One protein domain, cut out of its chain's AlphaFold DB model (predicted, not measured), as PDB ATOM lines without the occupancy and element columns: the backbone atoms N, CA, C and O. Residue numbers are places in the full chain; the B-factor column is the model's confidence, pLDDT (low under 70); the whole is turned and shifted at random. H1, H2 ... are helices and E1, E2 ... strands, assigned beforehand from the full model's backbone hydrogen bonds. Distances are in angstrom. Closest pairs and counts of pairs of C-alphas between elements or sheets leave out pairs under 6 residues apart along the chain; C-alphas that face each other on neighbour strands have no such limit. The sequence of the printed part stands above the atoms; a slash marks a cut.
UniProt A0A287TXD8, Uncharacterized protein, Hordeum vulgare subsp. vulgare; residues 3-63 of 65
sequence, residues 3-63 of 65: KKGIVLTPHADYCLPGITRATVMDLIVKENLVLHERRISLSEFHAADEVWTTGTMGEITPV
ATOM      1  N   LYS A   3       1.510  50.268 -35.777       96.81
ATOM      2  CA  LYS A   3       1.313  51.611 -36.316       96.81
ATOM      3  C   LYS A   3       1.015  51.533 -37.805       96.81
ATOM      4  O   LYS A   3       1.804  50.961 -38.550       96.81
ATOM      5  N   LYS A   4      -0.101  52.123 -38.244       96.19
ATOM      6  CA  LYS A   4      -0.553  52.136 -39.647       96.19
ATOM      7  C   LYS A   4      -0.576  50.732 -40.275       96.19
ATOM      8  O   LYS A   4      -0.107  50.543 -41.392       96.19
ATOM      9  N   GLY A   5      -1.064  49.741 -39.525       95.44
ATOM     10  CA  GLY A   5      -1.139  48.342 -39.967       95.44
ATOM     11  C   GLY A   5       0.198  47.586 -39.994       95.44
ATOM     12  O   GLY A   5       0.226  46.431 -40.401       95.44
ATOM     13  N   ILE A   6       1.300  48.205 -39.556       97.38
ATOM     14  CA  ILE A   6       2.620  47.569 -39.485       97.38
ATOM     15  C   ILE A   6       2.882  47.107 -38.056       97.38
ATOM     16  O   ILE A   6       2.783  47.906 -37.118       97.38
ATOM     17  N   VAL A   7       3.270  45.842 -37.895       98.19
ATOM     18  CA  VAL A   7       3.674  45.296 -36.602       98.19
ATOM     19  C   VAL A   7       5.138  45.625 -36.332       98.19
ATOM     20  O   VAL A   7       6.033  45.339 -37.127       98.19
ATOM     21  N   LEU A   8       5.383  46.226 -35.174       97.81
ATOM     22  CA  LEU A   8       6.694  46.654 -34.709       97.81
ATOM     23  C   LEU A   8       7.004  45.973 -33.375       97.81
ATOM     24  O   LEU A   8       6.195  46.005 -32.437       97.81
ATOM     25  N   THR A   9       8.193  45.387 -33.279       97.25
ATOM     26  CA  THR A   9       8.702  44.755 -32.057       97.25
ATOM     27  C   THR A   9      10.148  45.192 -31.807       97.25
ATOM     28  O   THR A   9      10.914  45.320 -32.766       97.25
ATOM     29  N   PRO A  10      10.543  45.485 -30.554       96.44
ATOM     30  CA  PRO A  10      11.923  45.834 -30.254       96.44
ATOM     31  C   PRO A  10      12.853  44.639 -30.487       96.44
ATOM     32  O   PRO A  10      12.444  43.486 -30.311       96.44
ATOM     33  N   HIS A  11      14.114  44.915 -30.830       95.06
ATOM     34  CA  HIS A  11      15.175  43.916 -30.694       95.06
ATOM     35  C   HIS A  11      15.277  43.452 -29.240       95.06
ATOM     36  O   HIS A  11      15.066  44.237 -28.310       95.06
ATOM     37  N   ALA A  12      15.670  42.196 -29.047       92.94
ATOM     38  CA  ALA A  12      15.927  41.616 -27.731       92.94
ATOM     39  C   ALA A  12      17.274  42.071 -27.123       92.94
ATOM     40  O   ALA A  12      17.992  41.276 -26.527       92.94
ATOM     41  N   ASP A  13      17.624  43.353 -27.277       91.31
ATOM     42  CA  ASP A  13      18.868  43.932 -26.746       91.31
ATOM     43  C   ASP A  13      18.804  44.097 -25.218       91.31
ATOM     44  O   ASP A  13      19.790  43.905 -24.511       91.31
ATOM     45  N   TYR A  14      17.623  44.468 -24.712       90.50
ATOM     46  CA  TYR A  14      17.367  44.773 -23.297       90.50
ATOM     47  C   TYR A  14      16.163  44.004 -22.737       90.50
ATOM     48  O   TYR A  14      15.651  44.324 -21.666       90.50
ATOM     49  N   CYS A  15      15.676  43.002 -23.470       89.56
ATOM     50  CA  CYS A  15      14.590  42.128 -23.045       89.56
ATOM     51  C   CYS A  15      14.891  40.676 -23.421       89.56
ATOM     52  O   CYS A  15      15.740  40.400 -24.266       89.56
ATOM     53  N   LEU A  16      14.207  39.736 -22.770       93.31
ATOM     54  CA  LEU A  16      14.393  38.314 -23.039       93.31
ATOM     55  C   LEU A  16      13.959  37.983 -24.483       93.31
ATOM     56  O   LEU A  16      12.870  38.406 -24.890       93.31
ATOM     57  N   PRO A  17      14.722  37.165 -25.238       92.94
ATOM     58  CA  PRO A  17      14.250  36.578 -26.490       92.94
ATOM     59  C   PRO A  17      13.155  35.536 -26.196       92.94
ATOM     60  O   PRO A  17      13.403  34.336 -26.115       92.94
ATOM     61  N   GLY A  18      11.930  36.007 -25.953       95.31
ATOM     62  CA  GLY A  18      10.822  35.171 -25.495       95.31
ATOM     63  C   GLY A  18      10.309  34.193 -26.556       95.31
ATOM     64  O   GLY A  18      10.115  34.567 -27.712       95.31
ATOM     65  N   ILE A  19       9.991  32.963 -26.142       96.94
ATOM     66  CA  ILE A  19       9.416  31.936 -27.028       96.94
ATOM     67  C   ILE A  19       8.052  32.377 -27.572       96.94
ATOM     68  O   ILE A  19       7.843  32.351 -28.779       96.94
ATOM     69  N   THR A  20       7.157  32.888 -26.716       97.50
ATOM     70  CA  THR A  20       5.848  33.404 -27.157       97.50
ATOM     71  C   THR A  20       5.996  34.558 -28.150       97.50
ATOM     72  O   THR A  20       5.235  34.644 -29.108       97.50
ATOM     73  N   ARG A  21       7.005  35.423 -27.967       97.38
ATOM     74  CA  ARG A  21       7.314  36.498 -28.921       97.38
ATOM     75  C   ARG A  21       7.677  35.917 -30.286       97.38
ATOM     76  O   ARG A  21       7.126  36.374 -31.281       97.38
ATOM     77  N   ALA A  22       8.568  34.925 -30.329       97.31
ATOM     78  CA  ALA A  22       8.958  34.264 -31.574       97.31
ATOM     79  C   ALA A  22       7.751  33.611 -32.269       97.31
ATOM     80  O   ALA A  22       7.514  33.866 -33.443       97.31
ATOM     81  N   THR A  23       6.913  32.881 -31.526       97.75
ATOM     82  CA  THR A  23       5.686  32.276 -32.071       97.75
ATOM     83  C   THR A  23       4.734  33.318 -32.662       97.75
ATOM     84  O   THR A  23       4.181  33.108 -33.739       97.75
ATOM     85  N   VAL A  24       4.552  34.458 -31.988       97.56
ATOM     86  CA  VAL A  24       3.715  35.558 -32.493       97.56
ATOM     87  C   VAL A  24       4.327  36.192 -33.742       97.56
ATOM     88  O   VAL A  24       3.599  36.476 -34.687       97.56
ATOM     89  N   MET A  25       5.649  36.377 -33.794       97.44
ATOM     90  CA  MET A  25       6.340  36.862 -34.996       97.44
ATOM     91  C   MET A  25       6.136  35.917 -36.187       97.44
ATOM     92  O   MET A  25       5.803  36.384 -37.275       97.44
ATOM     93  N   ASP A  26       6.243  34.605 -35.972       98.00
ATOM     94  CA  ASP A  26       5.988  33.601 -37.010       98.00
ATOM     95  C   ASP A  26       4.537  33.650 -37.510       98.00
ATOM     96  O   ASP A  26       4.290  33.539 -38.709       98.00
ATOM     97  N   LEU A  27       3.568  33.831 -36.605       97.69
ATOM     98  CA  LEU A  27       2.152  34.009 -36.949       97.69
ATOM     99  C   LEU A  27       1.934  35.263 -37.803       97.69
ATOM    100  O   LEU A  27       1.283  35.185 -38.836       97.69
ATOM    101  N   ILE A  28       2.526  36.397 -37.424       97.50
ATOM    102  CA  ILE A  28       2.416  37.661 -38.173       97.50
ATOM    103  C   ILE A  28       2.914  37.482 -39.613       97.50
ATOM    104  O   ILE A  28       2.237  37.897 -40.554       97.50
ATOM    105  N   VAL A  29       4.065  36.826 -39.797       96.81
ATOM    106  CA  VAL A  29       4.618  36.555 -41.133       96.81
ATOM    107  C   VAL A  29       3.716  35.600 -41.923       96.81
ATOM    108  O   VAL A  29       3.483  35.833 -43.108       96.81
ATOM    109  N   LYS A  30       3.167  34.556 -41.286       98.19
ATOM    110  CA  LYS A  30       2.231  33.608 -41.923       98.19
ATOM    111  C   LYS A  30       0.939  34.271 -42.398       98.19
ATOM    112  O   LYS A  30       0.445  33.923 -43.465       98.19
ATOM    113  N   GLU A  31       0.433  35.243 -41.649       97.38
ATOM    114  CA  GLU A  31      -0.764  36.017 -42.003       97.38
ATOM    115  C   GLU A  31      -0.481  37.137 -43.026       97.38
ATOM    116  O   GLU A  31      -1.349  37.961 -43.308       97.38
ATOM    117  N   ASN A  32       0.721  37.179 -43.618       96.69
ATOM    118  CA  ASN A  32       1.158  38.196 -44.585       96.69
ATOM    119  C   ASN A  32       1.114  39.638 -44.045       96.69
ATOM    120  O   ASN A  32       0.939  40.594 -44.803       96.69
ATOM    121  N   LEU A  33       1.298  39.810 -42.735       97.19
ATOM    122  CA  LEU A  33       1.427  41.124 -42.113       97.19
ATOM    123  C   LEU A  33       2.888  41.594 -42.144       97.19
ATOM    124  O   LEU A  33       3.830  40.804 -42.061       97.19
ATOM    125  N   VAL A  34       3.087  42.911 -42.223       97.62
ATOM    126  CA  VAL A  34       4.433  43.499 -42.216       97.62
ATOM    127  C   VAL A  34       4.978  43.511 -40.791       97.62
ATOM    128  O   VAL A  34       4.409  44.158 -39.910       97.62
ATOM    129  N   LEU A  35       6.107  42.830 -40.587       97.81
ATOM    130  CA  LEU A  35       6.831  42.777 -39.320       97.81
ATOM    131  C   LEU A  35       8.171  43.509 -39.426       97.81
ATOM    132  O   LEU A  35       9.016  43.180 -40.259       97.81
ATOM    133  N   HIS A  36       8.393  44.464 -38.527       97.62
ATOM    134  CA  HIS A  36       9.679  45.130 -38.361       97.62
ATOM    135  C   HIS A  36      10.206  44.952 -36.941       97.62
ATOM    136  O   HIS A  36       9.644  45.466 -35.970       97.62
ATOM    137  N   GLU A  37      11.331  44.254 -36.843       97.06
ATOM    138  CA  GLU A  37      12.129  44.184 -35.630       97.06
ATOM    139  C   GLU A  37      13.181  45.302 -35.655       97.06
ATOM    140  O   GLU A  37      14.060  45.304 -36.515       97.06
ATOM    141  N   ARG A  38      13.054  46.295 -34.764       96.00
ATOM    142  CA  ARG A  38      13.972  47.449 -34.689       96.00
ATOM    143  C   ARG A  38      13.929  48.135 -33.330       96.00
ATOM    144  O   ARG A  38      13.016  47.903 -32.550       96.00
ATOM    145  N   ARG A  39      14.850  49.063 -33.052       95.62
ATOM    146  CA  ARG A  39      14.707  49.967 -31.893       95.62
ATOM    147  C   ARG A  39      13.458  50.845 -32.051       95.62
ATOM    148  O   ARG A  39      13.197  51.370 -33.137       95.62
ATOM    149  N   ILE A  40      12.714  51.003 -30.959       95.38
ATOM    150  CA  ILE A  40      11.471  51.781 -30.883       95.38
ATOM    151  C   ILE A  40      11.667  52.864 -29.825       95.38
ATOM    152  O   ILE A  40      12.084  52.568 -28.705       95.38
ATOM    153  N   SER A  41      11.399  54.116 -30.186       95.62
ATOM    154  CA  SER A  41      11.451  55.242 -29.252       95.62
ATOM    155  C   SER A  41      10.181  55.336 -28.401       95.62
ATOM    156  O   SER A  41       9.114  54.841 -28.767       95.62
ATOM    157  N   LEU A  42      10.279  56.015 -27.258       94.88
ATOM    158  CA  LEU A  42       9.139  56.200 -26.358       94.88
ATOM    159  C   LEU A  42       8.005  57.011 -27.014       94.88
ATOM    160  O   LEU A  42       6.832  56.712 -26.811       94.88
ATOM    161  N   SER A  43       8.343  58.005 -27.839       96.56
ATOM    162  CA  SER A  43       7.356  58.795 -28.582       96.56
ATOM    163  C   SER A  43       6.589  57.950 -29.598       96.56
ATOM    164  O   SER A  43       5.374  58.089 -29.709       96.56
ATOM    165  N   GLU A  44       7.265  57.038 -30.304       95.31
ATOM    166  CA  GLU A  44       6.603  56.084 -31.198       95.31
ATOM    167  C   GLU A  44       5.669  55.151 -30.431       95.31
ATOM    168  O   GLU A  44       4.547  54.925 -30.879       95.31
ATOM    169  N   PHE A  45       6.107  54.648 -29.273       95.25
ATOM    170  CA  PHE A  45       5.295  53.781 -28.421       95.25
ATOM    171  C   PHE A  45       4.000  54.470 -27.969       95.25
ATOM    172  O   PHE A  45       2.926  53.891 -28.098       95.25
ATOM    173  N   HIS A  46       4.078  55.721 -27.504       94.69
ATOM    174  CA  HIS A  46       2.890  56.486 -27.101       94.69
ATOM    175  C   HIS A  46       1.977  56.861 -28.271       94.69
ATOM    176  O   HIS A  46       0.779  57.034 -28.077       94.69
ATOM    177  N   ALA A  47       2.527  56.992 -29.477       95.75
ATOM    178  CA  ALA A  47       1.763  57.289 -30.682       95.75
ATOM    179  C   ALA A  47       1.254  56.026 -31.404       95.75
ATOM    180  O   ALA A  47       0.721  56.152 -32.510       95.75
ATOM    181  N   ALA A  48       1.457  54.828 -30.849       97.12
ATOM    182  CA  ALA A  48       1.003  53.568 -31.429       97.12
ATOM    183  C   ALA A  48      -0.527  53.519 -31.559       97.12
ATOM    184  O   ALA A  48      -1.239  54.099 -30.745       97.12
ATOM    185  N   ASP A  49      -1.023  52.800 -32.567       96.88
ATOM    186  CA  ASP A  49      -2.466  52.574 -32.708       96.88
ATOM    187  C   ASP A  49      -2.917  51.446 -31.763       96.88
ATOM    188  O   ASP A  49      -3.968  51.536 -31.137       96.88
ATOM    189  N   GLU A  50      -2.082  50.410 -31.604       96.06
ATOM    190  CA  GLU A  50      -2.322  49.294 -30.684       96.06
ATOM    191  C   GLU A  50      -1.017  48.817 -30.033       96.06
ATOM    192  O   GLU A  50       0.063  48.827 -30.640       96.06
ATOM    193  N   VAL A  51      -1.105  48.338 -28.792       97.06
ATOM    194  CA  VAL A  51       0.029  47.773 -28.057       97.06
ATOM    195  C   VAL A  51      -0.414  46.514 -27.320       97.06
ATOM    196  O   VAL A  51      -1.486  46.466 -26.725       97.06
ATOM    197  N   TRP A  52       0.438  45.493 -27.331       96.88
ATOM    198  CA  TRP A  52       0.287  44.286 -26.525       96.88
ATOM    199  C   TRP A  52       1.655  43.788 -26.064       96.88
ATOM    200  O   TRP A  52       2.692  44.132 -26.641       96.88
ATOM    201  N   THR A  53       1.636  42.946 -25.040       96.31
ATOM    202  CA  THR A  53       2.788  42.188 -24.553       96.31
ATOM    203  C   THR A  53       2.599  40.705 -24.830       96.31
ATOM    204  O   THR A  53       1.470  40.218 -24.859       96.31
ATOM    205  N   THR A  54       3.706  39.982 -24.984       97.38
ATOM    206  CA  THR A  54       3.703  38.527 -25.164       97.38
ATOM    207  C   THR A  54       4.428  37.841 -24.014       97.38
ATOM    208  O   THR A  54       5.547  38.239 -23.687       97.38
ATOM    209  N   GLY A  55       3.861  36.777 -23.455       97.06
ATOM    210  CA  GLY A  55       4.518  35.958 -22.437       97.06
ATOM    211  C   GLY A  55       3.873  34.583 -22.322       97.06
ATOM    212  O   GLY A  55       2.781  34.371 -22.825       97.06
ATOM    213  N   THR A  56       4.531  33.619 -21.679       96.19
ATOM    214  CA  THR A  56       3.938  32.277 -21.525       96.19
ATOM    215  C   THR A  56       2.712  32.307 -20.614       96.19
ATOM    216  O   THR A  56       1.690  31.740 -20.966       96.19
ATOM    217  N   MET A  57       2.787  33.002 -19.474       95.00
ATOM    218  CA  MET A  57       1.638  33.148 -18.569       95.00
ATOM    219  C   MET A  57       0.653  34.232 -19.023       95.00
ATOM    220  O   MET A  57      -0.545  34.083 -18.834       95.00
ATOM    221  N   GLY A  58       1.159  35.331 -19.590       91.06
ATOM    222  CA  GLY A  58       0.338  36.462 -20.043       91.06
ATOM    223  C   GLY A  58      -0.137  36.358 -21.494       91.06
ATOM    224  O   GLY A  58      -0.704  37.317 -22.007       91.06
ATOM    225  N   GLU A  59       0.155  35.245 -22.165       96.12
ATOM    226  CA  GLU A  59      -0.203  34.951 -23.557       96.12
ATOM    227  C   GLU A  59       0.020  36.152 -24.493       96.12
ATOM    228  O   GLU A  59       1.160  36.594 -24.658       96.12
ATOM    229  N   ILE A  60      -1.053  36.686 -25.086       96.56
ATOM    230  CA  ILE A  60      -1.090  37.954 -25.816       96.56
ATOM    231  C   ILE A  60      -2.017  38.887 -25.035       96.56
ATOM    232  O   ILE A  60      -3.238  38.787 -25.132       96.56
ATOM    233  N   THR A  61      -1.439  39.801 -24.258       97.56
ATOM    234  CA  THR A  61      -2.213  40.722 -23.414       97.56
ATOM    235  C   THR A  61      -2.171  42.138 -23.986       97.56
ATOM    236  O   THR A  61      -1.072  42.675 -24.163       97.56
ATOM    237  N   PRO A  62      -3.326  42.777 -24.255       96.50
ATOM    238  CA  PRO A  62      -3.363  44.160 -24.713       96.50
ATOM    239  C   PRO A  62      -2.900  45.113 -23.607       96.50
ATOM    240  O   PRO A  62      -3.287  44.979 -22.445       96.50
ATOM    241  N   VAL A  63      -2.111  46.115 -23.982       95.44
ATOM    242  CA  VAL A  63      -1.730  47.221 -23.104       95.44
ATOM    243  C   VAL A  63      -2.732  48.344 -23.321       95.44
ATOM    244  O   VAL A  63      -2.878  48.847 -24.433       95.44
TER     245      VAL A  63
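What this domain is: This is residues 3 to 63 of the 65 residues of an uncharacterized protein of Hordeum vulgare subsp. vulgare (UniProt A0A287TXD8). What shape do these atoms make? Two small two-stranded sheets, the parallel pair E1 and E2 and the antiparallel hairpin E3 and E4, both have the helix H1 packed on them: its residues 21 to 29 come near the first sheet and its residues 19 to 24 near the second. The short helix H2 lies away from H1, with its centre farthest from the mean of the C-alphas, at 13.4 A. What is the make-up? The printed part has 61 residues, with two named helices and four named strands in the order E1, H1, E2, H2, E3, E4, and the class is mixed, helices and strands. How large is it? It is compact and rounded, with a radius of gyration of the C-alphas of 11.4 A and spans of 27 by 27 by 21 A.

How they stand to each other: Which strands are neighbours? E3, residues 52 to 55, and E4, residues 59 to 62, form a hairpin, antiparallel at 161 degrees between directions, with N 53 and O 61 at 2.9 A and N 59 and O 55 at 2.8 A, within hydrogen-bond range. E1, residues 6 to 9, and E2, residues 35 to 37, are parallel at 29 degrees, with N 36 and O 7 at 2.9 A. Where is the longest helix? H1, residues 19 to 30, has its closest C-alphas to E3 at Thr 20 and Gly 55, 5.5 A, and to E2 at Val 29 and Leu 35, 6.8 A. E1, H1 and E2 form a strand-helix-strand unit, two parallel neighbour strands with a helix between, and its crossover is right-handed. What stays apart? H2, residues 42 to 46, is apart from H1, E1 and E4, and E1 and E2 are each apart from E3 and E4. Are the helices' backbones well kept? In H1 and H2 every O i to N i+4 pair is within hydrogen-bond range.

Where its parts are: Where do the strands run? E1 begins at C-alpha 6 (2.620, 47.569, -39.485) and is 10.0 A long; E2 is 6.6 A, E3 10.2 A and E4 9.8 A. E4 ends at C-alpha 62 (-3.363, 44.160, -24.713). And the helices? H1 begins at C-alpha 19 (9.416, 31.936, -27.028) and is 16.6 A long; H2 is 6.3 A.

The domain as a whole: How far does it reach? The two C-alphas farthest apart, those of Lys 30 and Ser 43, are 29.0 A apart. Are there cuts or long links? The printed part, residues 3 to 63, has no cut and no long link; E1 to H1 is short and the other links are tight. How confident is the model? The mean pLDDT of the printed part is 96.1, and no printed residue is under 70.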